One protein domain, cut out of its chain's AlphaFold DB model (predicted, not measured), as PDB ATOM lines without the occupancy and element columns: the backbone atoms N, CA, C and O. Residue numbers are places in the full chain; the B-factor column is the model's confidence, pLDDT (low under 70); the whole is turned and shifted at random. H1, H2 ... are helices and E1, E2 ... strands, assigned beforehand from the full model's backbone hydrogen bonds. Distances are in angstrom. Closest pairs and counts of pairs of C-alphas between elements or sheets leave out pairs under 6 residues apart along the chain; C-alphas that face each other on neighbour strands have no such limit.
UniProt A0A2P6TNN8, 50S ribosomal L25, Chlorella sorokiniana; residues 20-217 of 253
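What this domain is: This is residues 20 to 217 of the 253 residues of the protein "50S ribosomal L25" of Chlorella sorokiniana (UniProt A0A2P6TNN8). Look for a rounded body with a short pair of parallel strands, E1 and E5, in its middle; H3 packs on that pair, and H4 and H6 lie beside it. At one side is a small three-stranded sheet, E2, E3 and E4, with H7 over one face, while the long helix H8 runs along another side and H1 lies at one end, away from the other named elements. The printed part has 198 residues, with eight named helices and five named strands in the order H1 H2 H3 E1 H4 H5 H6 H7 E2 E3 E4 E5 H8, and the class is mixed, helices and strands. The larger sheet, in the order E2 E3 E4, is antiparallel and forms a meander, each strand the antiparallel neighbour of the one before. The whole is compact, with a radius of gyration of the C-alphas of 15.8 A and spans of 49 by 41 by 32 A.

Where its parts are: Find C-alpha 20 at (31.787, 12.138, -3.816), where H1 begins and runs to residue 29. H2 is residues 34 to 39, H3 41 to 53 at 19.1 A, E1 65 to 69, H4 71 to 80, H5 90 to 96 and H6 99 to 111 at 18.3 A. Then come H7, 121 to 127, E2, 129 to 131, E3, 138 to 144 at 18.2 A, E4, 149 to 153, and E5, 177 to 181. H8, 199 to 217, measures 26.9 A and ends at C-alpha 217, (31.482, 1.563, -9.204).

How they stand to each other: Begin at the hub, H3, which touches H2, H4, H5 and H6. H2 and H3 form a helical hairpin, with closest C-alphas Tyr 37 and Ser 44 at 5.8 A. H3 and H5 run the same way at a shallow tilt of 18 degrees, with closest C-alphas Val 49 and Ala 91 at 4.7 A. The closest C-alphas of H3 and E1 are those of Ala 43 and Pro 69, 6.3 A apart. Between E1 and E5, N 68 and O 179 are within hydrogen-bond range at 2.7 A. H8 touches H6 with residues 199 to 202 alone; the closest C-alphas are Val 106 and Val 199, 6.7 A. In the hairpin E2 and E3, N 130 and O 139 are 2.8 A apart; in the hairpin E3 and E4, N 142 and O 151 are 2.8 A apart. H7 is on this sheet at a height of 6.9 A, with closest C-alphas Ala 125 and Thr 142 at 4.3 A. Each O i to N i+4 pair is within range in H1, H2, H6, H7 and H8, against 7 of 9 in H3, 3 of 6 in H4 and 1 of 3 in H5, where 3 of 4 O i to N i+3 pairs are within range.

The domain as a whole: The two C-alphas farthest apart are those of Gly 21 and Pro 84, 49.9 A. The printed part has no cut. The long links are H3 to E1, E4 to E5 and E5 to H8. Expect pLDDT under 70 at residues 20 to 32, 84 to 89, 146 to 148 and 164 to 174; the mean of the printed part is 82.8.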
ATOM      1  N   LEU A  20      31.752  11.068  -2.810       45.62
ATOM      2  CA  LEU A  20      31.787  12.138  -3.816       45.62
ATOM      3  C   LEU A  20      33.097  12.941  -3.782       45.62
ATOM      4  O   LEU A  20      33.601  13.332  -4.832       45.62
ATOM      5  N   GLY A  21      33.670  13.182  -2.600       37.00
ATOM      6  CA  GLY A  21      34.949  13.882  -2.442       37.00
ATOM      7  C   GLY A  21      36.166  13.063  -2.892       37.00
ATOM      8  O   GLY A  21      37.093  13.625  -3.476       37.00
ATOM      9  N   GLN A  22      36.159  11.746  -2.664       45.06
ATOM     10  CA  GLN A  22      37.218  10.826  -3.093       45.06
ATOM     11  C   GLN A  22      37.188  10.606  -4.608       45.06
ATOM     12  O   GLN A  22      38.225  10.752  -5.251       45.06
ATOM     13  N   ALA A  23      36.004  10.392  -5.194       44.50
ATOM     14  CA  ALA A  23      35.832  10.300  -6.645       44.50
ATOM     15  C   ALA A  23      36.292  11.579  -7.370       44.50
ATOM     16  O   ALA A  23      36.905  11.512  -8.432       44.50
ATOM     17  N   ARG A  24      36.057  12.757  -6.772       45.06
ATOM     18  CA  ARG A  24      36.478  14.049  -7.335       45.06
ATOM     19  C   ARG A  24      37.991  14.278  -7.240       45.06
ATOM     20  O   ARG A  24      38.575  14.785  -8.185       45.06
ATOM     21  N   ARG A  25      38.642  13.849  -6.148       43.53
ATOM     22  CA  ARG A  25      40.112  13.913  -6.009       43.53
ATOM     23  C   ARG A  25      40.849  12.925  -6.916       43.53
ATOM     24  O   ARG A  25      41.912  13.272  -7.418       43.53
ATOM     25  N   LEU A  26      40.293  11.732  -7.135       48.00
ATOM     26  CA  LEU A  26      40.825  10.762  -8.101       48.00
ATOM     27  C   LEU A  26      40.659  11.299  -9.534       48.00
ATOM     28  O   LEU A  26      41.587  11.225 -10.328       48.00
ATOM     29  N   ALA A  27      39.533  11.952  -9.843       48.78
ATOM     30  CA  ALA A  27      39.316  12.584 -11.147       48.78
ATOM     31  C   ALA A  27      40.306  13.726 -11.465       48.78
ATOM     32  O   ALA A  27      40.716  13.843 -12.617       48.78
ATOM     33  N   ASP A  28      40.713  14.526 -10.471       52.50
ATOM     34  CA  ASP A  28      41.663  15.638 -10.661       52.50
ATOM     35  C   ASP A  28      43.128  15.175 -10.825       52.50
ATOM     36  O   ASP A  28      43.922  15.873 -11.447       52.50
ATOM     37  N   GLN A  29      43.515  14.006 -10.294       54.03
ATOM     38  CA  GLN A  29      44.872  13.449 -10.481       54.03
ATOM     39  C   GLN A  29      45.035  12.692 -11.804       54.03
ATOM     40  O   GLN A  29      46.151  12.489 -12.271       54.03
ATOM     41  N   CYS A  30      43.922  12.292 -12.415       63.75
ATOM     42  CA  CYS A  30      43.886  11.436 -13.599       63.75
ATOM     43  C   CYS A  30      43.576  12.195 -14.889       63.75
ATOM     44  O   CYS A  30      43.448  11.576 -15.945       63.75
ATOM     45  N   SER A  31      43.462  13.524 -14.809       61.25
ATOM     46  CA  SER A  31      43.205  14.404 -15.947       61.25
ATOM     47  C   SER A  31      44.432  14.671 -16.821       61.25
ATOM     48  O   SER A  31      44.291  15.300 -17.867       61.25
ATOM     49  N   ASP A  32      45.615  14.213 -16.405       69.94
ATOM     50  CA  ASP A  32      46.881  14.497 -17.075       69.94
ATOM     51  C   ASP A  32      47.569  13.207 -17.550       69.94
ATOM     52  O   ASP A  32      47.782  12.273 -16.776       69.94
ATOM     53  N   LEU A  33      47.922  13.158 -18.838       78.31
ATOM     54  CA  LEU A  33      48.693  12.058 -19.428       78.31
ATOM     55  C   LEU A  33      50.180  12.127 -19.049       78.31
ATOM     56  O   LEU A  33      50.901  11.162 -19.294       78.31
ATOM     57  N   SER A  34      50.643  13.223 -18.437       80.19
ATOM     58  CA  SER A  34      52.036  13.424 -18.013       80.19
ATOM     59  C   SER A  34      52.568  12.278 -17.154       80.19
ATOM     60  O   SER A  34      53.705  11.854 -17.342       80.19
ATOM     61  N   ILE A  35      51.721  11.692 -16.300       78.06
ATOM     62  CA  ILE A  35      52.092  10.523 -15.492       78.06
ATOM     63  C   ILE A  35      52.488   9.317 -16.356       78.06
ATOM     64  O   ILE A  35      53.412   8.591 -16.014       78.06
ATOM     65  N   LEU A  36      51.857   9.128 -17.521       81.81
ATOM     66  CA  LEU A  36      52.195   8.032 -18.431       81.81
ATOM     67  C   LEU A  36      53.555   8.229 -19.093       81.81
ATOM     68  O   LEU A  36      54.220   7.246 -19.395       81.81
ATOM     69  N   TYR A  37      53.984   9.471 -19.318       83.19
ATOM     70  CA  TYR A  37      55.300   9.732 -19.899       83.19
ATOM     71  C   TYR A  37      56.442   9.406 -18.935       83.19
ATOM     72  O   TYR A  37      57.489   8.934 -19.379       83.19
ATOM     73  N   GLU A  38      56.246   9.650 -17.639       81.06
ATOM     74  CA  GLU A  38      57.225   9.312 -16.601       81.06
ATOM     75  C   GLU A  38      57.297   7.799 -16.378       81.06
ATOM     76  O   GLU A  38      58.378   7.217 -16.283       81.06
ATOM     77  N   GLU A  39      56.133   7.162 -16.350       79.75
ATOM     78  CA  GLU A  39      55.972   5.765 -15.970       79.75
ATOM     79  C   GLU A  39      56.201   4.788 -17.136       79.75
ATOM     80  O   GLU A  39      56.693   3.674 -16.944       79.75
ATOM     81  N   LEU A  40      55.887   5.205 -18.368       84.69
ATOM     82  CA  LEU A  40      55.948   4.377 -19.575       84.69
ATOM     83  C   LEU A  40      56.833   5.022 -20.661       84.69
ATOM     84  O   LEU A  40      56.361   5.293 -21.770       84.69
ATOM     85  N   PRO A  41      58.145   5.217 -20.422       85.81
ATOM     86  CA  PRO A  41      59.039   5.826 -21.412       85.81
ATOM     87  C   PRO A  41      59.116   5.012 -22.718       85.81
ATOM     88  O   PRO A  41      59.241   5.580 -23.811       85.81
ATOM     89  N   GLN A  42      58.957   3.688 -22.617       86.81
ATOM     90  CA  GLN A  42      58.842   2.769 -23.754       86.81
ATOM     91  C   GLN A  42      57.589   2.967 -24.622       86.81
ATOM     92  O   GLN A  42      57.530   2.348 -25.672       86.81
ATOM     93  N   ALA A  43      56.615   3.797 -24.240       88.50
ATOM     94  CA  ALA A  43      55.436   4.132 -25.053       88.50
ATOM     95  C   ALA A  43      55.334   5.642 -25.360       88.50
ATOM     96  O   ALA A  43      54.286   6.140 -25.777       88.50
ATOM     97  N   SER A  44      56.411   6.403 -25.151       87.94
ATOM     98  CA  SER A  44      56.410   7.863 -25.322       87.94
ATOM     99  C   SER A  44      56.044   8.329 -26.737       87.94
ATOM    100  O   SER A  44      55.397   9.368 -26.880       87.94
ATOM    101  N   ASP A  45      56.377   7.569 -27.782       88.50
ATOM    102  CA  ASP A  45      56.038   7.946 -29.158       88.50
ATOM    103  C   ASP A  45      54.534   7.869 -29.426       88.50
ATOM    104  O   ASP A  45      53.965   8.787 -30.027       88.50
ATOM    105  N   ILE A  46      53.864   6.811 -28.953       89.88
ATOM    106  CA  ILE A  46      52.413   6.695 -29.115       89.88
ATOM    107  C   ILE A  46      51.674   7.680 -28.208       89.88
ATOM    108  O   ILE A  46      50.677   8.258 -28.633       89.88
ATOM    109  N   LEU A  47      52.189   7.953 -27.006       89.19
ATOM    110  CA  LEU A  47      51.623   8.968 -26.113       89.19
ATOM    111  C   LEU A  47      51.627  10.364 -26.759       89.19
ATOM    112  O   LEU A  47      50.613  11.056 -26.698       89.19
ATOM    113  N   ARG A  48      52.687  10.729 -27.497       89.06
ATOM    114  CA  ARG A  48      52.730  11.987 -28.272       89.06
ATOM    115  C   ARG A  48      51.669  12.046 -29.361       89.06
ATOM    116  O   ARG A  48      51.058  13.091 -29.568       89.06
ATOM    117  N   VAL A  49      51.434  10.933 -30.059       89.75
ATOM    118  CA  VAL A  49      50.353  10.841 -31.056       89.75
ATOM    119  C   VAL A  49      48.997  11.039 -30.381       89.75
ATOM    120  O   VAL A  49      48.170  11.803 -30.871       89.75
ATOM    121  N   ILE A  50      48.769  10.366 -29.254       90.88
ATOM    122  CA  ILE A  50      47.531  10.447 -28.474       90.88
ATOM    123  C   ILE A  50      47.257  11.890 -28.019       90.88
ATOM    124  O   ILE A  50      46.124  12.369 -28.142       90.88
ATOM    125  N   GLU A  51      48.288  12.582 -27.536       88.88
ATOM    126  CA  GLU A  51      48.223  13.975 -27.097       88.88
ATOM    127  C   GLU A  51      47.896  14.930 -28.255       88.88
ATOM    128  O   GLU A  51      46.944  15.705 -28.162       88.88
ATOM    129  N   GLU A  52      48.598  14.804 -29.385       89.00
ATOM    130  CA  GLU A  52      48.373  15.613 -30.595       89.00
ATOM    131  C   GLU A  52      46.968  15.410 -31.186       89.00
ATOM    132  O   GLU A  52      46.325  16.355 -31.647       89.00
ATOM    133  N   LEU A  53      46.445  14.180 -31.152       90.06
ATOM    134  CA  LEU A  53      45.073  13.897 -31.583       90.06
ATOM    135  C   LEU A  53      44.034  14.517 -30.642       90.06
ATOM    136  O   LEU A  53      42.901  14.778 -31.060       90.06
ATOM    137  N   GLY A  54      44.397  14.746 -29.378       88.69
ATOM    138  CA  GLY A  54      43.531  15.357 -28.381       88.69
ATOM    139  C   GLY A  54      42.263  14.548 -28.114       88.69
ATOM    140  O   GLY A  54      41.210  15.145 -27.891       88.69
ATOM    141  N   VAL A  55      42.346  13.215 -28.166       88.50
ATOM    142  CA  VAL A  55      41.213  12.307 -27.899       88.50
ATOM    143  C   VAL A  55      41.018  12.029 -26.400       88.50
ATOM    144  O   VAL A  55      39.904  11.746 -25.981       88.50
ATOM    145  N   PHE A  56      42.049  12.229 -25.570       86.75
ATOM    146  CA  PHE A  56      41.998  12.076 -24.103       86.75
ATOM    147  C   PHE A  56      42.173  13.412 -23.362       86.75
ATOM    148  O   PHE A  56      42.936  13.520 -22.408       86.75
ATOM    149  N   ARG A  57      41.466  14.471 -23.780       74.69
ATOM    150  CA  ARG A  57      41.583  15.818 -23.162       74.69
ATOM    151  C   ARG A  57      41.191  15.889 -21.681       74.69
ATOM    152  O   ARG A  57      41.465  16.891 -21.036       74.69
ATOM    153  N   GLY A  58      40.519  14.861 -21.169       70.94
ATOM    154  CA  GLY A  58      40.191  14.703 -19.751       70.94
ATOM    155  C   GLY A  58      41.092  13.704 -19.028       70.94
ATOM    156  O   GLY A  58      40.682  13.217 -17.978       70.94
ATOM    157  N   GLY A  59      42.245  13.368 -19.616       80.12
ATOM    158  CA  GLY A  59      43.187  12.369 -19.133       80.12
ATOM    159  C   GLY A  59      42.722  10.934 -19.360       80.12
ATOM    160  O   GLY A  59      41.994  10.628 -20.310       80.12
ATOM    161  N   ILE A  60      43.174  10.035 -18.495       84.38
ATOM    162  CA  ILE A  60      42.932   8.599 -18.641       84.38
ATOM    163  C   ILE A  60      41.482   8.293 -18.282       84.38
ATOM    164  O   ILE A  60      40.958   8.735 -17.259       84.38
ATOM    165  N   THR A  61      40.812   7.534 -19.148       86.25
ATOM    166  CA  THR A  61      39.392   7.222 -18.973       86.25
ATOM    167  C   THR A  61      39.232   6.092 -17.949       86.25
ATOM    168  O   THR A  61      39.751   5.000 -18.187       86.25
ATOM    169  N   PRO A  62      38.528   6.306 -16.822       84.62
ATOM    170  CA  PRO A  62      38.290   5.249 -15.845       84.62
ATOM    171  C   PRO A  62      37.437   4.134 -16.456       84.62
ATOM    172  O   PRO A  62      36.637   4.369 -17.362       84.62
ATOM    173  N   GLY A  63      37.596   2.920 -15.942       84.25
ATOM    174  CA  GLY A  63      36.926   1.725 -16.444       84.25
ATOM    175  C   GLY A  63      37.460   1.239 -17.788       84.25
ATOM    176  O   GLY A  63      36.767   0.491 -18.472       84.25
ATOM    177  N   THR A  64      38.677   1.636 -18.165       89.69
ATOM    178  CA  THR A  64      39.316   1.159 -19.395       89.69
ATOM    179  C   THR A  64      40.578   0.360 -19.115       89.69
ATOM    180  O   THR A  64      41.256   0.552 -18.102       89.69
ATOM    181  N   THR A  65      40.908  -0.527 -20.052       90.75
ATOM    182  CA  THR A  65      42.253  -1.094 -20.169       90.75
ATOM    183  C   THR A  65      42.877  -0.609 -21.474       90.75
ATOM    184  O   THR A  65      42.374  -0.919 -22.551       90.75
ATOM    185  N   MET A  66      43.960   0.157 -21.391       91.75
ATOM    186  CA  MET A  66      44.700   0.684 -22.535       91.75
ATOM    187  C   MET A  66      45.916  -0.198 -22.830       91.75
ATOM    188  O   MET A  66      46.733  -0.469 -21.952       91.75
ATOM    189  N   LEU A  67      46.045  -0.626 -24.079       92.75
ATOM    190  CA  LEU A  67      47.120  -1.481 -24.575       92.75
ATOM    191  C   LEU A  67      47.998  -0.650 -25.514       92.75
ATOM    192  O   LEU A  67      47.786  -0.624 -26.717       92.75
ATOM    193  N   LEU A  68      48.952   0.096 -24.974       92.44
ATOM    194  CA  LEU A  68      49.779   1.004 -25.758       92.44
ATOM    195  C   LEU A  68      50.909   0.246 -26.473       92.44
ATOM    196  O   LEU A  68      51.651  -0.478 -25.816       92.44
ATOM    197  N   PRO A  69      51.101   0.405 -27.791       93.00
ATOM    198  CA  PRO A  69      52.287  -0.130 -28.450       93.00
ATOM    199  C   PRO A  69      53.560   0.525 -27.897       93.00
ATOM    200  O   PRO A  69      53.574   1.724 -27.610       93.00
ATOM    201  N   SER A  70      54.634  -0.257 -27.771       91.44
ATOM    202  CA  SER A  70      55.968   0.275 -27.474       91.44
ATOM    203  C   SER A  70      56.460   1.206 -28.585       91.44
ATOM    204  O   SER A  70      55.891   1.239 -29.673       91.44
ATOM    205  N   ASN A  71      57.541   1.947 -28.355       90.12
ATOM    206  CA  ASN A  71      58.140   2.827 -29.356       90.12
ATOM    207  C   ASN A  71      58.570   2.026 -30.595       90.12
ATOM    208  O   ASN A  71      58.327   2.447 -31.724       90.12
ATOM    209  N   GLU A  72      59.135   0.830 -30.401       89.56
ATOM    210  CA  GLU A  72      59.501  -0.080 -31.491       89.56
ATOM    211  C   GLU A  72      58.267  -0.551 -32.268       89.56
ATOM    212  O   GLU A  72      58.263  -0.528 -33.499       89.56
ATOM    213  N   ALA A  73      57.199  -0.926 -31.559       90.50
ATOM    214  CA  ALA A  73      55.937  -1.341 -32.162       90.50
ATOM    215  C   ALA A  73      55.228  -0.182 -32.889       90.50
ATOM    216  O   ALA A  73      54.646  -0.352 -33.957       90.50
ATOM    217  N   ALA A  74      55.289   1.027 -32.336       89.00
ATOM    218  CA  ALA A  74      54.721   2.226 -32.933       89.00
ATOM    219  C   ALA A  74      55.515   2.675 -34.170       89.00
ATOM    220  O   ALA A  74      54.928   3.204 -35.114       89.00
ATOM    221  N   ALA A  75      56.826   2.422 -34.213       86.31
ATOM    222  CA  ALA A  75      57.660   2.700 -35.378       86.31
ATOM    223  C   ALA A  75      57.307   1.818 -36.592       86.31
ATOM    224  O   ALA A  75      57.551   2.231 -37.728       86.31
ATOM    225  N   SER A  76      56.698   0.640 -36.389       85.69
ATOM    226  CA  SER A  76      56.224  -0.209 -37.495       85.69
ATOM    227  C   SER A  76      54.864   0.220 -38.051       85.69
ATOM    228  O   SER A  76      54.577  -0.063 -39.216       85.69
ATOM    229  N   LEU A  77      54.053   0.963 -37.281       84.94
ATOM    230  CA  LEU A  77      52.698   1.381 -37.673       84.94
ATOM    231  C   LEU A  77      52.615   2.035 -39.060       84.94
ATOM    232  O   LEU A  77      51.703   1.686 -39.809       84.94
ATOM    233  N   PRO A  78      53.516   2.957 -39.459       83.69
ATOM    234  CA  PRO A  78      53.459   3.548 -40.792       83.69
ATOM    235  C   PRO A  78      53.588   2.525 -41.925       83.69
ATOM    236  O   PRO A  78      52.947   2.677 -42.966       83.69
ATOM    237  N   GLN A  79      54.411   1.493 -41.724       83.38
ATOM    238  CA  GLN A  79      54.627   0.422 -42.697       83.38
ATOM    239  C   GLN A  79      53.454  -0.557 -42.689       83.38
ATOM    240  O   GLN A  79      52.923  -0.879 -43.749       83.38
ATOM    241  N   ASP A  80      53.012  -0.961 -41.497       84.00
ATOM    242  CA  ASP A  80      51.869  -1.850 -41.291       84.00
ATOM    243  C   ASP A  80      50.573  -1.270 -41.888       84.00
ATOM    244  O   ASP A  80      49.786  -1.979 -42.507       84.00
ATOM    245  N   LEU A  81      50.375   0.045 -41.767       80.94
ATOM    246  CA  LEU A  81      49.238   0.766 -42.343       80.94
ATOM    247  C   LEU A  81      49.446   1.141 -43.822       80.94
ATOM    248  O   LEU A  81      48.555   1.746 -44.418       80.94
ATOM    249  N   GLN A  82      50.589   0.794 -44.422       82.31
ATOM    250  CA  GLN A  82      50.947   1.113 -45.810       82.31
ATOM    251  C   GLN A  82      50.772   2.604 -46.138       82.31
ATOM    252  O   GLN A  82      50.189   2.980 -47.159       82.31
ATOM    253  N   LEU A  83      51.246   3.483 -45.248       77.12
ATOM    254  CA  LEU A  83      51.114   4.921 -45.459       77.12
ATOM    255  C   LEU A  83      51.867   5.343 -46.734       77.12
ATOM    256  O   LEU A  83      52.995   4.902 -46.961       77.12
ATOM    257  N   PRO A  84      51.295   6.238 -47.562       66.00
ATOM    258  CA  PRO A  84      51.880   6.612 -48.854       66.00
ATOM    259  C   PRO A  84      53.136   7.499 -48.745       66.00
ATOM    260  O   PRO A  84      53.579   8.077 -49.737       66.00
ATOM    261  N   PHE A  85      53.714   7.643 -47.554       67.25
ATOM    262  CA  PHE A  85      54.874   8.476 -47.271       67.25
ATOM    263  C   PHE A  85      55.752   7.816 -46.206       67.25
ATOM    264  O   PHE A  85      55.271   7.109 -45.321       67.25
ATOM    265  N   LYS A  86      57.063   8.063 -46.295       62.00
ATOM    266  CA  LYS A  86      58.017   7.635 -45.272       62.00
ATOM    267  C   LYS A  86      57.802   8.491 -44.034       62.00
ATOM    268  O   LYS A  86      58.081   9.686 -44.056       62.00
ATOM    269  N   LEU A  87      57.261   7.881 -42.989       59.66
ATOM    270  CA  LEU A  87      57.224   8.478 -41.668       59.66
ATOM    271  C   LEU A  87      58.409   7.981 -40.871       59.66
ATOM    272  O   LEU A  87      58.486   6.791 -40.583       59.66
ATOM    273  N   ASP A  88      59.294   8.903 -40.503       62.19
ATOM    274  CA  ASP A  88      60.356   8.610 -39.543       62.19
ATOM    275  C   ASP A  88      59.747   8.363 -38.153       62.19
ATOM    276  O   ASP A  88      60.156   7.438 -37.462       62.19
ATOM    277  N   THR A  89      58.705   9.125 -37.780       68.56
ATOM    278  CA  THR A  89      57.823   8.839 -36.636       68.56
ATOM    279  C   THR A  89      56.393   9.322 -36.911       68.56
ATOM    280  O   THR A  89      56.178  10.325 -37.598       68.56
ATOM    281  N   LEU A  90      55.391   8.618 -36.367       75.75
ATOM    282  CA  LEU A  90      53.978   8.981 -36.537       75.75
ATOM    283  C   LEU A  90      53.655  10.345 -35.909       75.75
ATOM    284  O   LEU A  90      53.002  11.171 -36.542       75.75
ATOM    285  N   ALA A  91      54.176  10.603 -34.705       76.12
ATOM    286  CA  ALA A  91      53.938  11.831 -33.945       76.12
ATOM    287  C   ALA A  91      54.360  13.097 -34.707       76.12
ATOM    288  O   ALA A  91      53.568  14.024 -34.851       76.12
ATOM    289  N   SER A  92      55.578  13.123 -35.256       77.19
ATOM    290  CA  SER A  92      56.125  14.314 -35.925       77.19
ATOM    291  C   SER A  92      55.376  14.688 -37.201       77.19
ATOM    292  O   SER A  92      55.353  15.853 -37.596       77.19
ATOM    293  N   ALA A  93      54.763  13.711 -37.865       77.44
ATOM    294  CA  ALA A  93      54.039  13.954 -39.101       77.44
ATOM    295  C   ALA A  93      52.559  14.248 -38.904       77.44
ATOM    296  O   ALA A  93      51.916  14.711 -39.850       77.44
ATOM    297  N   MET A  94      52.021  14.020 -37.701       82.19
ATOM    298  CA  MET A  94      50.604  14.215 -37.428       82.19
ATOM    299  C   MET A  94      50.060  15.570 -37.896       82.19
ATOM    300  O   MET A  94      49.013  15.570 -38.550       82.19
ATOM    301  N   PRO A  95      50.745  16.711 -37.682       81.75
ATOM    302  CA  PRO A  95      50.247  18.008 -38.137       81.75
ATOM    303  C   PRO A  95      50.001  18.071 -39.651       81.75
ATOM    304  O   PRO A  95      49.021  18.679 -40.083       81.75
ATOM    305  N   ALA A  96      50.830  17.386 -40.445       82.50
ATOM    306  CA  ALA A  96      50.789  17.389 -41.907       82.50
ATOM    307  C   ALA A  96      49.773  16.400 -42.510       82.50
ATOM    308  O   ALA A  96      49.512  16.446 -43.713       82.50
ATOM    309  N   LEU A  97      49.191  15.501 -41.706       84.44
ATOM    310  CA  LEU A  97      48.252  14.501 -42.211       84.44
ATOM    311  C   LEU A  97      46.888  15.114 -42.547       84.44
ATOM    312  O   LEU A  97      46.329  15.913 -41.790       84.44
ATOM    313  N   GLY A  98      46.313  14.673 -43.667       88.06
ATOM    314  CA  GLY A  98      44.931  14.988 -44.021       88.06
ATOM    315  C   GLY A  98      43.931  14.402 -43.011       88.06
ATOM    316  O   GLY A  98      44.228  13.392 -42.365       88.06
ATOM    317  N   PRO A  99      42.725  14.986 -42.888       90.06
ATOM    318  CA  PRO A  99      41.734  14.597 -41.876       90.06
ATOM    319  C   PRO A  99      41.345  13.117 -41.963       90.06
ATOM    320  O   PRO A  99      41.204  12.447 -40.950       90.06
ATOM    321  N   GLU A 100      41.266  12.591 -43.179       90.00
ATOM    322  CA  GLU A 100      40.983  11.187 -43.473       90.00
ATOM    323  C   GLU A 100      41.984  10.214 -42.841       90.00
ATOM    324  O   GLU A 100      41.598   9.205 -42.255       90.00
ATOM    325  N   VAL A 101      43.277  10.531 -42.924       89.50
ATOM    326  CA  VAL A 101      44.328   9.719 -42.303       89.50
ATOM    327  C   VAL A 101      44.285   9.893 -40.787       89.50
ATOM    328  O   VAL A 101      44.350   8.903 -40.062       89.50
ATOM    329  N   LYS A 102      44.077  11.126 -40.300       90.94
ATOM    330  CA  LYS A 102      43.929  11.412 -38.864       90.94
ATOM    331  C   LYS A 102      42.798  10.599 -38.234       90.94
ATOM    332  O   LYS A 102      43.018   9.972 -37.207       90.94
ATOM    333  N   TRP A 103      41.620  10.546 -38.852       94.44
ATOM    334  CA  TRP A 103      40.470   9.797 -38.326       94.44
ATOM    335  C   TRP A 103      40.685   8.285 -38.302       94.44
ATOM    336  O   TRP A 103      40.141   7.589 -37.450       94.44
ATOM    337  N   ARG A 104      41.492   7.758 -39.222       93.56
ATOM    338  CA  ARG A 104      41.856   6.339 -39.219       93.56
ATOM    339  C   ARG A 104      42.874   6.036 -38.129       93.56
ATOM    340  O   ARG A 104      42.734   5.033 -37.446       93.56
ATOM    341  N   ILE A 105      43.826   6.939 -37.896       92.12
ATOM    342  CA  ILE A 105      44.738   6.839 -36.750       92.12
ATOM    343  C   ILE A 105      43.950   6.927 -35.437       92.12
ATOM    344  O   ILE A 105      44.199   6.123 -34.549       92.12
ATOM    345  N   VAL A 106      42.957   7.818 -35.325       95.00
ATOM    346  CA  VAL A 106      42.050   7.866 -34.162       95.00
ATOM    347  C   VAL A 106      41.380   6.511 -33.940       95.00
ATOM    348  O   VAL A 106      41.423   6.005 -32.823       95.00
ATOM    349  N   SER A 107      40.827   5.881 -34.981       96.12
ATOM    350  CA  SER A 107      40.263   4.529 -34.863       96.12
ATOM    351  C   SER A 107      41.291   3.499 -34.411       96.12
ATOM    352  O   SER A 107      40.985   2.683 -33.549       96.12
ATOM    353  N   THR A 108      42.517   3.550 -34.941       94.44
ATOM    354  CA  THR A 108      43.607   2.679 -34.488       94.44
ATOM    355  C   THR A 108      43.904   2.895 -33.005       94.44
ATOM    356  O   THR A 108      44.045   1.919 -32.284       94.44
ATOM    357  N   ILE A 109      43.935   4.135 -32.507       94.62
ATOM    358  CA  ILE A 109      44.094   4.399 -31.067       94.62
ATOM    359  C   ILE A 109      42.906   3.842 -30.273       94.62
ATOM    360  O   ILE A 109      43.122   3.162 -29.276       94.62
ATOM    361  N   MET A 110      41.664   4.070 -30.713       96.44
ATOM    362  CA  MET A 110      40.466   3.569 -30.017       96.44
ATOM    363  C   MET A 110      40.407   2.036 -29.970       96.44
ATOM    364  O   MET A 110      39.886   1.471 -29.013       96.44
ATOM    365  N   TYR A 111      40.999   1.362 -30.956       96.94
ATOM    366  CA  TYR A 111      41.135  -0.094 -30.980       96.94
ATOM    367  C   TYR A 111      42.084  -0.642 -29.900       96.94
ATOM    368  O   TYR A 111      41.994  -1.801 -29.515       96.94
ATOM    369  N   HIS A 112      42.973   0.192 -29.359       95.56
ATOM    370  CA  HIS A 112      43.858  -0.177 -28.251       95.56
ATOM    371  C   HIS A 112      43.248   0.117 -26.873       95.56
ATOM    372  O   HIS A 112      43.902  -0.091 -25.851       95.56
ATOM    373  N   VAL A 113      42.012   0.616 -26.818       94.94
ATOM    374  CA  VAL A 113      41.324   0.953 -25.569       94.94
ATOM    375  C   VAL A 113      40.170  -0.011 -25.390       94.94
ATOM    376  O   VAL A 113      39.218   0.004 -26.161       94.94
ATOM    377  N   SER A 114      40.251  -0.844 -24.366       94.19
ATOM    378  CA  SER A 114      39.213  -1.796 -23.997       94.19
ATOM    379  C   SER A 114      38.218  -1.182 -23.016       94.19
ATOM    380  O   SER A 114      38.613  -0.429 -22.123       94.19
ATOM    381  N   THR A 115      36.938  -1.525 -23.160       92.44
ATOM    382  CA  THR A 115      35.830  -0.992 -22.342       92.44
ATOM    383  C   THR A 115      35.474  -1.866 -21.136       92.44
ATOM    384  O   THR A 115      34.569  -1.534 -20.375       92.44
ATOM    385  N   VAL A 116      36.169  -2.992 -20.921       86.06
ATOM    386  CA  VAL A 116      35.812  -3.986 -19.883       86.06
ATOM    387  C   VAL A 116      36.422  -3.725 -18.504       86.06
ATOM    388  O   VAL A 116      36.708  -4.665 -17.762       86.06
ATOM    389  N   GLY A 117      36.592  -2.461 -18.124       84.88
ATOM    390  CA  GLY A 117      37.181  -2.102 -16.837       84.88
ATOM    391  C   GLY A 117      38.710  -2.128 -16.844       84.88
ATOM    392  O   GLY A 117      39.353  -2.458 -17.842       84.88
ATOM    393  N   ALA A 118      39.290  -1.780 -15.695       85.56
ATOM    394  CA  ALA A 118      40.714  -1.944 -15.426       85.56
ATOM    395  C   ALA A 118      40.991  -3.405 -15.051       85.56
ATOM    396  O   ALA A 118      40.676  -3.834 -13.940       85.56
ATOM    397  N   LEU A 119      41.540  -4.174 -15.988       85.62
ATOM    398  CA  LEU A 119      41.849  -5.585 -15.782       85.62
ATOM    399  C   LEU A 119      43.346  -5.766 -15.562       85.62
ATOM    400  O   LEU A 119      44.152  -5.218 -16.308       85.62
ATOM    401  N   ASN A 120      43.713  -6.585 -14.577       83.75
ATOM    402  CA  ASN A 120      45.086  -7.055 -14.444       83.75
ATOM    403  C   ASN A 120      45.419  -8.140 -15.491       83.75
ATOM    404  O   ASN A 120      44.530  -8.691 -16.138       83.75
ATOM    405  N   GLY A 121      46.697  -8.501 -15.635       80.06
ATOM    406  CA  GLY A 121      47.141  -9.473 -16.646       80.06
ATOM    407  C   GLY A 121      46.434 -10.835 -16.582       80.06
ATOM    408  O   GLY A 121      46.058 -11.386 -17.615       80.06
ATOM    409  N   THR A 122      46.189 -11.355 -15.378       83.25
ATOM    410  CA  THR A 122      45.463 -12.619 -15.184       83.25
ATOM    411  C   THR A 122      43.991 -12.479 -15.569       83.25
ATOM    412  O   THR A 122      43.430 -13.353 -16.228       83.25
ATOM    413  N   GLN A 123      43.359 -11.367 -15.188       87.62
ATOM    414  CA  GLN A 123      41.972 -11.071 -15.548       87.62
ATOM    415  C   GLN A 123      41.806 -10.883 -17.060       87.62
ATOM    416  O   GLN A 123      40.818 -11.359 -17.615       87.62
ATOM    417  N   LEU A 124      42.773 -10.247 -17.735       87.69
ATOM    418  CA  LEU A 124      42.786 -10.112 -19.193       87.69
ATOM    419  C   LEU A 124      42.775 -11.485 -19.864       87.69
ATOM    420  O   LEU A 124      41.892 -11.758 -20.673       87.69
ATOM    421  N   ALA A 125      43.699 -12.371 -19.488       87.12
ATOM    422  CA  ALA A 125      43.781 -13.707 -20.070       87.12
ATOM    423  C   ALA A 125      42.504 -14.541 -19.855       87.12
ATOM    424  O   ALA A 125      42.082 -15.267 -20.753       87.12
ATOM    425  N   GLN A 126      41.858 -14.406 -18.692       89.75
ATOM    426  CA  GLN A 126      40.603 -15.100 -18.376       89.75
ATOM    427  C   GLN A 126      39.384 -14.513 -19.095       89.75
ATOM    428  O   GLN A 126      38.405 -15.224 -19.325       89.75
ATOM    429  N   ARG A 127      39.416 -13.218 -19.425       89.94
ATOM    430  CA  ARG A 127      38.294 -12.517 -20.052       89.94
ATOM    431  C   ARG A 127      38.017 -13.028 -21.466       89.94
ATOM    432  O   ARG A 127      36.850 -13.099 -21.852       89.94
ATOM    433  N   GLY A 128      39.062 -13.387 -22.212       91.69
ATOM    434  CA  GLY A 128      38.943 -13.807 -23.604       91.69
ATOM    435  C   GLY A 128      38.663 -12.615 -24.512       91.69
ATOM    436  O   GLY A 128      39.583 -11.991 -25.020       91.69
ATOM    437  N   ASP A 129      37.393 -12.278 -24.712       94.38
ATOM    438  CA  ASP A 129      37.000 -11.186 -25.606       94.38
ATOM    439  C   ASP A 129      37.111  -9.811 -24.922       94.38
ATOM    440  O   ASP A 129      36.530  -9.566 -23.858       94.38
ATOM    441  N   LEU A 130      37.866  -8.910 -25.544       94.50
ATOM    442  CA  LEU A 130      38.100  -7.537 -25.110       94.50
ATOM    443  C   LEU A 130      37.468  -6.572 -26.121       94.50
ATOM    444  O   LEU A 130      38.145  -6.154 -27.065       94.50
ATOM    445  N   PRO A 131      36.187  -6.202 -25.958       95.69
ATOM    446  CA  PRO A 131      35.582  -5.167 -26.780       95.69
ATOM    447  C   PRO A 131      36.330  -3.846 -26.593       95.69
ATOM    448  O   PRO A 131      36.716  -3.473 -25.480       95.69
ATOM    449  N   THR A 132      36.543  -3.151 -27.703       96.19
ATOM    450  CA  THR A 132      37.291  -1.896 -27.742       96.19
ATOM    451  C   THR A 132      36.347  -0.699 -27.809       96.19
ATOM    452  O   THR A 132      35.148  -0.845 -28.044       96.19
ATOM    453  N   VAL A 133      36.880   0.505 -27.608       95.19
ATOM    454  CA  VAL A 133      36.135   1.758 -27.802       95.19
ATOM    455  C   VAL A 133      35.770   1.951 -29.277       95.19
ATOM    456  O   VAL A 133      34.785   2.617 -29.593       95.19
ATOM    457  N   LEU A 134      36.538   1.353 -30.192       94.88
ATOM    458  CA  LEU A 134      36.159   1.298 -31.593       94.88
ATOM    459  C   LEU A 134      34.954   0.358 -31.762       94.88
ATOM    460  O   LEU A 134      35.056  -0.852 -31.565       94.88
ATOM    461  N   GLU A 135      33.812   0.932 -32.142       88.94
ATOM    462  CA  GLU A 135      32.541   0.213 -32.249       88.94
ATOM    463  C   GLU A 135      32.653  -1.047 -33.124       88.94
ATOM    464  O   GLU A 135      33.157  -1.011 -34.248       88.94
ATOM    465  N   GLY A 136      32.163  -2.171 -32.593       88.88
ATOM    466  CA  GLY A 136      32.150  -3.459 -33.289       88.88
ATOM    467  C   GLY A 136      33.509  -4.154 -33.395       88.88
ATOM    468  O   GLY A 136      33.586  -5.206 -34.029       88.88
ATOM    469  N   ALA A 137      34.564  -3.607 -32.785       94.12
ATOM    470  CA  ALA A 137      35.898  -4.187 -32.808       94.12
ATOM    471  C   ALA A 137      36.285  -4.748 -31.429       94.12
ATOM    472  O   ALA A 137      36.085  -4.096 -30.399       94.12
ATOM    473  N   SER A 138      36.860  -5.951 -31.414       95.81
ATOM    474  CA  SER A 138      37.361  -6.601 -30.204       95.81
ATOM    475  C   SER A 138      38.746  -7.211 -30.412       95.81
ATOM    476  O   SER A 138      39.146  -7.544 -31.529       95.81
ATOM    477  N   LEU A 139      39.487  -7.328 -29.313       96.75
ATOM    478  CA  LEU A 139      40.745  -8.058 -29.222       96.75
ATOM    479  C   LEU A 139      40.512  -9.367 -28.470       96.75
ATOM    480  O   LEU A 139      39.695  -9.431 -27.556       96.75
ATOM    481  N   LEU A 140      41.277 -10.401 -28.798       96.06
ATOM    482  CA  LEU A 140      41.262 -11.663 -28.070       96.06
ATOM    483  C   LEU A 140      42.445 -11.718 -27.100       96.06
ATOM    484  O   LEU A 140      43.592 -11.867 -27.522       96.06
ATOM    485  N   ALA A 141      42.175 -11.638 -25.803       94.19
ATOM    486  CA  ALA A 141      43.142 -11.911 -24.755       94.19
ATOM    487  C   ALA A 141      43.216 -13.405 -24.428       94.19
ATOM    488  O   ALA A 141      42.207 -14.099 -24.328       94.19
ATOM    489  N   THR A 142      44.432 -13.911 -24.260       92.44
ATOM    490  CA  THR A 142      44.699 -15.325 -23.978       92.44
ATOM    491  C   THR A 142      45.853 -15.480 -23.004       92.44
ATOM    492  O   THR A 142      46.731 -14.618 -22.917       92.44
ATOM    493  N   ASP A 143      45.885 -16.614 -22.311       88.75
ATOM    494  CA  ASP A 143      47.093 -17.064 -21.629       88.75
ATOM    495  C   ASP A 143      48.161 -17.454 -22.657       88.75
ATOM    496  O   ASP A 143      47.941 -18.276 -23.551       88.75
ATOM    497  N   ASN A 144      49.356 -16.893 -22.505       81.56
ATOM    498  CA  ASN A 144      50.514 -17.197 -23.329       81.56
ATOM    499  C   ASN A 144      51.465 -18.139 -22.589       81.56
ATOM    500  O   ASN A 144      52.452 -17.735 -21.965       81.56
ATOM    501  N   GLN A 145      51.168 -19.428 -22.689       75.88
ATOM    502  CA  GLN A 145      52.061 -20.489 -22.239       75.88
ATOM    503  C   GLN A 145      53.110 -20.805 -23.321       75.88
ATOM    504  O   GLN A 145      52.783 -20.762 -24.508       75.88
ATOM    505  N   PRO A 146      54.367 -21.125 -22.952       61.28
ATOM    506  CA  PRO A 146      54.888 -21.365 -21.596       61.28
ATOM    507  C   PRO A 146      55.444 -20.119 -20.879       61.28
ATOM    508  O   PRO A 146      55.987 -20.231 -19.784       61.28
ATOM    509  N   VAL A 147      55.347 -18.931 -21.479       63.91
ATOM    510  CA  VAL A 147      56.023 -17.710 -20.992       63.91
ATOM    511  C   VAL A 147      55.351 -17.123 -19.733       63.91
ATOM    512  O   VAL A 147      55.838 -16.146 -19.179       63.91
ATOM    513  N   SER A 148      54.266 -17.736 -19.234       62.16
ATOM    514  CA  SER A 148      53.490 -17.266 -18.070       62.16
ATOM    515  C   SER A 148      53.130 -15.778 -18.164       62.16
ATOM    516  O   SER A 148      53.149 -15.050 -17.175       62.16
ATOM    517  N   ALA A 149      52.818 -15.333 -19.379       77.88
ATOM    518  CA  ALA A 149      52.343 -13.992 -19.682       77.88
ATOM    519  C   ALA A 149      50.944 -14.082 -20.296       77.88
ATOM    520  O   ALA A 149      50.515 -15.155 -20.715       77.88
ATOM    521  N   TRP A 150      50.244 -12.960 -20.388       88.38
ATOM    522  CA  TRP A 150      49.056 -12.840 -21.230       88.38
ATOM    523  C   TRP A 150      49.468 -12.384 -22.635       88.38
ATOM    524  O   TRP A 150      50.571 -11.877 -22.839       88.38
ATOM    525  N   ALA A 151      48.599 -12.584 -23.614       92.19
ATOM    526  CA  ALA A 151      48.757 -12.058 -24.962       92.19
ATOM    527  C   ALA A 151      47.433 -11.503 -25.463       92.19
ATOM    528  O   ALA A 151      46.379 -12.019 -25.097       92.19
ATOM    529  N   VAL A 152      47.497 -10.515 -26.346       94.44
ATOM    530  CA  VAL A 152      46.334  -9.999 -27.076       94.44
ATOM    531  C   VAL A 152      46.507 -10.270 -28.560       94.44
ATOM    532  O   VAL A 152      47.610 -10.173 -29.084       94.44
ATOM    533  N   THR A 153      45.432 -10.671 -29.225       95.62
ATOM    534  CA  THR A 153      45.420 -10.971 -30.657       95.62
ATOM    535  C   THR A 153      44.339 -10.147 -31.336       95.62
ATOM    536  O   THR A 153      43.207 -10.112 -30.855       95.62
ATOM    537  N   ASP A 154      44.676  -9.479 -32.434       94.81
ATOM    538  CA  ASP A 154      43.699  -8.731 -33.224       94.81
ATOM    539  C   ASP A 154      42.933  -9.616 -34.222       94.81
ATOM    540  O   ASP A 154      43.268 -10.782 -34.445       94.81
ATOM    541  N   GLY A 155      41.893  -9.059 -34.853       89.31
ATOM    542  CA  GLY A 155      41.084  -9.768 -35.850       89.31
ATOM    543  C   GLY A 155      41.848 -10.224 -37.103       89.31
ATOM    544  O   GLY A 155      41.327 -11.033 -37.868       89.31
ATOM    545  N   SER A 156      43.079  -9.744 -37.314       88.69
ATOM    546  CA  SER A 156      43.965 -10.198 -38.392       88.69
ATOM    547  C   SER A 156      44.903 -11.339 -37.970       88.69
ATOM    548  O   SER A 156      45.607 -11.903 -38.807       88.69
ATOM    549  N   GLY A 157      44.895 -11.709 -36.685       90.69
ATOM    550  CA  GLY A 157      45.758 -12.739 -36.114       90.69
ATOM    551  C   GLY A 157      47.118 -12.222 -35.644       90.69
ATOM    552  O   GLY A 157      47.970 -13.036 -35.277       90.69
ATOM    553  N   ARG A 158      47.356 -10.902 -35.630       92.56
ATOM    554  CA  ARG A 158      48.587 -10.342 -35.052       92.56
ATOM    555  C   ARG A 158      48.509 -10.466 -33.544       92.56
ATOM    556  O   ARG A 158      47.523 -10.059 -32.938       92.56
ATOM    557  N   LYS A 159      49.559 -11.023 -32.953       93.56
ATOM    558  CA  LYS A 159      49.655 -11.283 -31.520       93.56
ATOM    559  C   LYS A 159      50.658 -10.325 -30.891       93.56
ATOM    560  O   LYS A 159      51.789 -10.256 -31.354       93.56
ATOM    561  N   ALA A 160      50.240  -9.648 -29.831       93.12
ATOM    562  CA  ALA A 160      51.072  -8.805 -28.987       93.12
ATOM    563  C   ALA A 160      51.303  -9.468 -27.629       93.12
ATOM    564  O   ALA A 160      50.391 -10.076 -27.052       93.12
ATOM    565  N   LEU A 161      52.506  -9.288 -27.101       91.81
ATOM    566  CA  LEU A 161      52.877  -9.639 -25.737       91.81
ATOM    567  C   LEU A 161      53.143  -8.370 -24.923       91.81
ATOM    568  O   LEU A 161      53.556  -7.355 -25.489       91.81
ATOM    569  N   PRO A 162      52.935  -8.404 -23.596       88.56
ATOM    570  CA  PRO A 162      53.385  -7.326 -22.734       88.56
ATOM    571  C   PRO A 162      54.904  -7.181 -22.831       88.56
ATOM    572  O   PRO A 162      55.644  -8.161 -22.710       88.56
ATOM    573  N   VAL A 163      55.373  -5.949 -23.004       85.25
ATOM    574  CA  VAL A 163      56.804  -5.641 -22.939       85.25
ATOM    575  C   VAL A 163      57.277  -5.817 -21.499       85.25
ATOM    576  O   VAL A 163      56.680  -5.280 -20.566       85.25
ATOM    577  N   ALA A 164      58.360  -6.573 -21.312       66.44
ATOM    578  CA  ALA A 164      58.999  -6.707 -20.011       66.44
ATOM    579  C   ALA A 164      59.584  -5.353 -19.575       66.44
ATOM    580  O   ALA A 164      60.382  -4.750 -20.290       66.44
ATOM    581  N   GLY A 165      59.200  -4.881 -18.394       55.03
ATOM    582  CA  GLY A 165      59.607  -3.589 -17.844       55.03
ATOM    583  C   GLY A 165      59.234  -3.492 -16.364       55.03
ATOM    584  O   GLY A 165      58.786  -4.499 -15.801       55.03
ATOM    585  N   PRO A 166      59.418  -2.331 -15.701       47.06
ATOM    586  CA  PRO A 166      58.811  -2.126 -14.388       47.06
ATOM    587  C   PRO A 166      57.325  -2.497 -14.464       47.06
ATOM    588  O   PRO A 166      56.702  -2.327 -15.515       47.06
ATOM    589  N   SER A 167      56.816  -3.097 -13.378       44.50
ATOM    590  CA  SER A 167      55.429  -3.566 -13.260       44.50
ATOM    591  C   SER A 167      54.483  -2.552 -13.902       44.50
ATOM    592  O   SER A 167      54.739  -1.359 -13.730       44.50
ATOM    593  N   PRO A 168      53.426  -2.982 -14.618       49.81
ATOM    594  CA  PRO A 168      52.473  -2.060 -15.220       49.81
ATOM    595  C   PRO A 168      52.139  -0.982 -14.203       49.81
ATOM    596  O   PRO A 168      51.782  -1.306 -13.064       49.81
ATOM    597  N   THR A 169      52.251   0.279 -14.603       50.62
ATOM    598  CA  THR A 169      51.627   1.361 -13.860       50.62
ATOM    599  C   THR A 169      50.142   1.180 -14.088       50.62
ATOM    600  O   THR A 169      49.506   1.820 -14.923       50.62
ATOM    601  N   ALA A 170      49.583   0.202 -13.381       47.75
ATOM    602  CA  ALA A 170      48.188   0.197 -13.071       47.75
ATOM    603  C   ALA A 170      48.010   1.515 -12.333       47.75
ATOM    604  O   ALA A 170      48.364   1.671 -11.163       47.75
ATOM    605  N   LEU A 171      47.521   2.505 -13.065       55.38
ATOM    606  CA  LEU A 171      46.961   3.702 -12.487       55.38
ATOM    607  C   LEU A 171      45.627   3.269 -11.884       55.38
ATOM    608  O   LEU A 171      44.563   3.729 -12.284       55.38
ATOM    609  N   GLU A 172      45.691   2.340 -10.922       53.72
ATOM    610  CA  GLU A 172      44.557   1.867 -10.135       53.72
ATOM    611  C   GLU A 172      43.909   3.069  -9.451       53.72
ATOM    612  O   GLU A 172      42.688   3.155  -9.360       53.72
ATOM    613  N   THR A 173      44.726   4.068  -9.106       53.03
ATOM    614  CA  THR A 173      44.324   5.400  -8.651       53.03
ATOM    615  C   THR A 173      43.373   6.112  -9.626       53.03
ATOM    616  O   THR A 173      42.564   6.928  -9.208       53.03
ATOM    617  N   CYS A 174      43.415   5.789 -10.916       69.44
ATOM    618  CA  CYS A 174      42.534   6.326 -11.954       69.44
ATOM    619  C   CYS A 174      41.411   5.376 -12.369       69.44
ATOM    620  O   CYS A 174      40.616   5.720 -13.241       69.44
ATOM    621  N   GLY A 175      41.337   4.179 -11.779       76.94
ATOM    622  CA  GLY A 175      40.388   3.150 -12.192       76.94
ATOM    623  C   GLY A 175      40.614   2.672 -13.629       76.94
ATOM    624  O   GLY A 175      39.662   2.232 -14.267       76.94
ATOM    625  N   ALA A 176      41.838   2.784 -14.151       83.56
ATOM    626  CA  ALA A 176      42.223   2.339 -15.487       83.56
ATOM    627  C   ALA A 176      43.491   1.479 -15.414       83.56
ATOM    628  O   ALA A 176      44.346   1.684 -14.553       83.56
ATOM    629  N   ALA A 177      43.627   0.524 -16.329       85.88
ATOM    630  CA  ALA A 177      44.845  -0.265 -16.477       85.88
ATOM    631  C   ALA A 177      45.558   0.145 -17.766       85.88
ATOM    632  O   ALA A 177      44.919   0.243 -18.809       85.88
ATOM    633  N   VAL A 178      46.868   0.387 -17.714       88.31
ATOM    634  CA  VAL A 178      47.660   0.722 -18.904       88.31
ATOM    635  C   VAL A 178      48.813  -0.264 -19.027       88.31
ATOM    636  O   VAL A 178      49.562  -0.492 -18.079       88.31
ATOM    637  N   TYR A 179      48.943  -0.852 -20.210       88.19
ATOM    638  CA  TYR A 179      49.972  -1.824 -20.549       88.19
ATOM    639  C   TYR A 179      50.737  -1.373 -21.774       88.19
ATOM    640  O   TYR A 179      50.163  -0.755 -22.665       88.19
ATOM    641  N   VAL A 180      52.011  -1.750 -21.840       90.06
ATOM    642  CA  VAL A 180      52.812  -1.604 -23.053       90.06
ATOM    643  C   VAL A 180      52.919  -2.960 -23.739       90.06
ATOM    644  O   VAL A 180      53.270  -3.946 -23.090       90.06
ATOM    645  N   ILE A 181      52.614  -3.012 -25.034       91.94
ATOM    646  CA  ILE A 181      52.665  -4.220 -25.862       91.94
ATOM    647  C   ILE A 181      53.712  -4.098 -26.970       91.94
ATOM    648  O   ILE A 181      53.969  -3.014 -27.491       91.94
ATOM    649  N   ASP A 182      54.326  -5.220 -27.327       92.56
ATOM    650  CA  ASP A 182      55.447  -5.295 -28.276       92.56
ATOM    651  C   ASP A 182      55.038  -5.206 -29.755       92.56
ATOM    652  O   ASP A 182      55.888  -5.133 -30.640       92.56
ATOM    653  N   THR A 183      53.735  -5.211 -30.028       93.62
ATOM    654  CA  THR A 183      53.170  -5.203 -31.374       93.62
ATOM    655  C   THR A 183      51.983  -4.256 -31.401       93.62
ATOM    656  O   THR A 183      51.117  -4.324 -30.534       93.62
ATOM    657  N   ALA A 184      51.902  -3.389 -32.408       92.31
ATOM    658  CA  ALA A 184      50.726  -2.552 -32.592       92.31
ATOM    659  C   ALA A 184      49.581  -3.365 -33.218       92.31
ATOM    660  O   ALA A 184      49.773  -4.059 -34.227       92.31
ATOM    661  N   MET A 185      48.406  -3.284 -32.596       94.88
ATOM    662  CA  MET A 185      47.188  -3.969 -33.021       94.88
ATOM    663  C   MET A 185      46.465  -3.149 -34.083       94.88
ATOM    664  O   MET A 185      46.403  -1.919 -34.011       94.88
ATOM    665  N   LEU A 186      45.898  -3.824 -35.079       93.69
ATOM    666  CA  LEU A 186      45.263  -3.153 -36.205       93.69
ATOM    667  C   LEU A 186      43.795  -3.569 -36.316       93.69
ATOM    668  O   LEU A 186      43.500  -4.764 -36.358       93.69
ATOM    669  N   PRO A 187      42.858  -2.611 -36.417       92.94
ATOM    670  CA  PRO A 187      41.450  -2.943 -36.629       92.94
ATOM    671  C   PRO A 187      41.183  -3.464 -38.051       92.94
ATOM    672  O   PRO A 187      40.137  -4.049 -38.312       92.94
ATOM    673  N   ALA A 188      42.111  -3.235 -38.985       89.81
ATOM    674  CA  ALA A 188      42.061  -3.726 -40.355       89.81
ATOM    675  C   ALA A 188      43.488  -3.856 -40.928       89.81
ATOM    676  O   ALA A 188      44.372  -3.111 -40.501       89.81
ATOM    677  N   PRO A 189      43.726  -4.740 -41.916       82.50
ATOM    678  CA  PRO A 189      45.063  -4.997 -42.469       82.50
ATOM    679  C   PRO A 189      45.637  -3.841 -43.305       82.50
ATOM    680  O   PRO A 189      46.831  -3.818 -43.581       82.50
ATOM    681  N   GLU A 190      44.800  -2.893 -43.727       84.38
ATOM    682  CA  GLU A 190      45.207  -1.734 -44.522       84.38
ATOM    683  C   GLU A 190      44.547  -0.473 -43.978       84.38
ATOM    684  O   GLU A 190      43.374  -0.504 -43.589       84.38
ATOM    685  N   LEU A 191      45.247   0.668 -44.038       84.06
ATOM    686  CA  LEU A 191      44.713   1.936 -43.539       84.06
ATOM    687  C   LEU A 191      43.342   2.257 -44.144       84.06
ATOM    688  O   LEU A 191      42.453   2.685 -43.418       84.06
ATOM    689  N   TYR A 192      43.143   2.034 -45.449       86.56
ATOM    690  CA  TYR A 192      41.893   2.356 -46.151       86.56
ATOM    691  C   TYR A 192      40.680   1.535 -45.690       86.56
ATOM    692  O   TYR A 192      39.545   2.001 -45.850       86.56
ATOM    693  N   ALA A 193      40.911   0.379 -45.069       89.94
ATOM    694  CA  ALA A 193      39.880  -0.466 -44.478       89.94
ATOM    695  C   ALA A 193      39.595  -0.124 -43.002       89.94
ATOM    696  O   ALA A 193      38.539  -0.484 -42.492       89.94
ATOM    697  N   VAL A 194      40.486   0.615 -42.327       92.00
ATOM    698  CA  VAL A 194      40.271   1.072 -40.944       92.00
ATOM    699  C   VAL A 194      39.041   1.990 -40.880       92.00
ATOM    700  O   VAL A 194      38.949   2.915 -41.684       92.00
ATOM    701  N   PRO A 195      38.094   1.819 -39.946       93.19
ATOM    702  CA  PRO A 195      36.971   2.747 -39.816       93.19
ATOM    703  C   PRO A 195      37.440   4.198 -39.642       93.19
ATOM    704  O   PRO A 195      38.540   4.459 -39.153       93.19
ATOM    705  N   LYS A 196      36.616   5.174 -40.022       94.75
ATOM    706  CA  LYS A 196      36.934   6.592 -39.804       94.75
ATOM    707  C   LYS A 196      36.215   7.074 -38.553       94.75
ATOM    708  O   LYS A 196      35.004   7.270 -38.597       94.75
ATOM    709  N   THR A 197      36.965   7.308 -37.485       95.56
ATOM    710  CA  THR A 197      36.429   7.866 -36.243       95.56
ATOM    711  C   THR A 197      36.970   9.274 -36.075       95.56
ATOM    712  O   THR A 197      38.178   9.498 -36.030       95.56
ATOM    713  N   THR A 198      36.083  10.261 -36.027       95.19
ATOM    714  CA  THR A 198      36.490  11.639 -35.741       95.19
ATOM    715  C   THR A 198      36.935  11.778 -34.285       95.19
ATOM    716  O   THR A 198      36.531  11.003 -33.422       95.19
ATOM    717  N   VAL A 199      37.727  12.811 -33.985       93.44
ATOM    718  CA  VAL A 199      38.120  13.117 -32.596       93.44
ATOM    719  C   VAL A 199      36.890  13.330 -31.707       93.44
ATOM    720  O   VAL A 199      36.866  12.835 -30.590       93.44
ATOM    721  N   ALA A 200      35.851  14.007 -32.212       94.19
ATOM    722  CA  ALA A 200      34.613  14.224 -31.464       94.19
ATOM    723  C   ALA A 200      33.911  12.899 -31.124       94.19
ATOM    724  O   ALA A 200      33.595  12.664 -29.966       94.19
ATOM    725  N   GLN A 201      33.768  11.998 -32.102       95.19
ATOM    726  CA  GLN A 201      33.180  10.673 -31.872       95.19
ATOM    727  C   GLN A 201      33.990   9.838 -30.873       95.19
ATOM    728  O   GLN A 201      33.404   9.170 -30.029       95.19
ATOM    729  N   ALA A 202      35.323   9.886 -30.946       94.38
ATOM    730  CA  ALA A 202      36.185   9.193 -29.993       94.38
ATOM    731  C   ALA A 202      36.008   9.736 -28.566       94.38
ATOM    732  O   ALA A 202      35.870   8.962 -27.622       94.38
ATOM    733  N   VAL A 203      35.962  11.062 -28.411       93.00
ATOM    734  CA  VAL A 203      35.719  11.715 -27.116       93.00
ATOM    735  C   VAL A 203      34.340  11.346 -26.565       93.00
ATOM    736  O   VAL A 203      34.233  11.021 -25.383       93.00
ATOM    737  N   ASP A 204      33.305  11.350 -27.404       93.31
ATOM    738  CA  ASP A 204      31.949  10.971 -27.002       93.31
ATOM    739  C   ASP A 204      31.887   9.498 -26.565       93.31
ATOM    740  O   ASP A 204      31.317   9.189 -25.519       93.31
ATOM    741  N   ALA A 205      32.536   8.591 -27.303       92.75
ATOM    742  CA  ALA A 205      32.605   7.175 -26.946       92.75
ATOM    743  C   ALA A 205      33.315   6.956 -25.598       92.75
ATOM    744  O   ALA A 205      32.806   6.241 -24.734       92.75
ATOM    745  N   LEU A 206      34.446   7.629 -25.365       92.06
ATOM    746  CA  LEU A 206      35.152   7.585 -24.079       92.06
ATOM    747  C   LEU A 206      34.313   8.178 -22.935       92.06
ATOM    748  O   LEU A 206      34.363   7.681 -21.809       92.06
ATOM    749  N   ALA A 207      33.514   9.213 -23.205       89.94
ATOM    750  CA  ALA A 207      32.612   9.791 -22.213       89.94
ATOM    751  C   ALA A 207      31.506   8.809 -21.796       89.94
ATOM    752  O   ALA A 207      31.199   8.724 -20.606       89.94
ATOM    753  N   VAL A 208      30.950   8.037 -22.737       90.00
ATOM    754  CA  VAL A 208      29.987   6.965 -22.428       90.00
ATOM    755  C   VAL A 208      30.627   5.920 -21.514       90.00
ATOM    756  O   VAL A 208      30.090   5.650 -20.439       90.00
ATOM    757  N   VAL A 209      31.819   5.427 -21.868       88.56
ATOM    758  CA  VAL A 209      32.552   4.437 -21.057       88.56
ATOM    759  C   VAL A 209      32.824   4.964 -19.648       88.56
ATOM    760  O   VAL A 209      32.602   4.260 -18.663       88.56
ATOM    761  N   LYS A 210      33.228   6.234 -19.521       86.75
ATOM    762  CA  LYS A 210      33.431   6.883 -18.221       86.75
ATOM    763  C   LYS A 210      32.163   6.880 -17.367       86.75
ATOM    764  O   LYS A 210      32.236   6.618 -16.169       86.75
ATOM    765  N   VAL A 211      31.009   7.200 -17.953       86.31
ATOM    766  CA  VAL A 211      29.728   7.216 -17.229       86.31
ATOM    767  C   VAL A 211      29.343   5.809 -16.777       86.31
ATOM    768  O   VAL A 211      28.949   5.632 -15.623       86.31
ATOM    769  N   GLU A 212      29.499   4.809 -17.643       86.56
ATOM    770  CA  GLU A 212      29.217   3.406 -17.320       86.56
ATOM    771  C   GLU A 212      30.128   2.881 -16.203       86.56
ATOM    772  O   GLU A 212      29.647   2.254 -15.258       86.56
ATOM    773  N   ALA A 213      31.419   3.210 -16.251       83.38
ATOM    774  CA  ALA A 213      32.386   2.845 -15.221       83.38
ATOM    775  C   ALA A 213      32.024   3.437 -13.851       83.38
ATOM    776  O   ALA A 213      32.002   2.728 -12.844       83.38
ATOM    777  N   LEU A 214      31.684   4.730 -13.815       82.50
ATOM    778  CA  LEU A 214      31.265   5.407 -12.587       82.50
ATOM    779  C   LEU A 214      29.956   4.826 -12.034       82.50
ATOM    780  O   LEU A 214      29.815   4.663 -10.821       82.50
ATOM    781  N   ALA A 215      29.008   4.480 -12.908       81.69
ATOM    782  CA  ALA A 215      27.761   3.839 -12.506       81.69
ATOM    783  C   ALA A 215      27.999   2.437 -11.920       81.69
ATOM    784  O   ALA A 215      27.431   2.110 -10.874       81.69
ATOM    785  N   ALA A 216      28.863   1.631 -12.543       80.69
ATOM    786  CA  ALA A 216      29.228   0.303 -12.050       80.69
ATOM    787  C   ALA A 216      29.922   0.373 -10.680       80.69
ATOM    788  O   ALA A 216      29.592  -0.400  -9.778       80.69
ATOM    789  N   GLN A 217      30.822   1.341 -10.488       77.31
ATOM    790  CA  GLN A 217      31.482   1.563  -9.204       77.31
ATOM    791  C   GLN A 217      30.479   1.941  -8.103       77.31
ATOM    792  O   GLN A 217      30.482   1.333  -7.033       77.31
TER     793      GLN A 217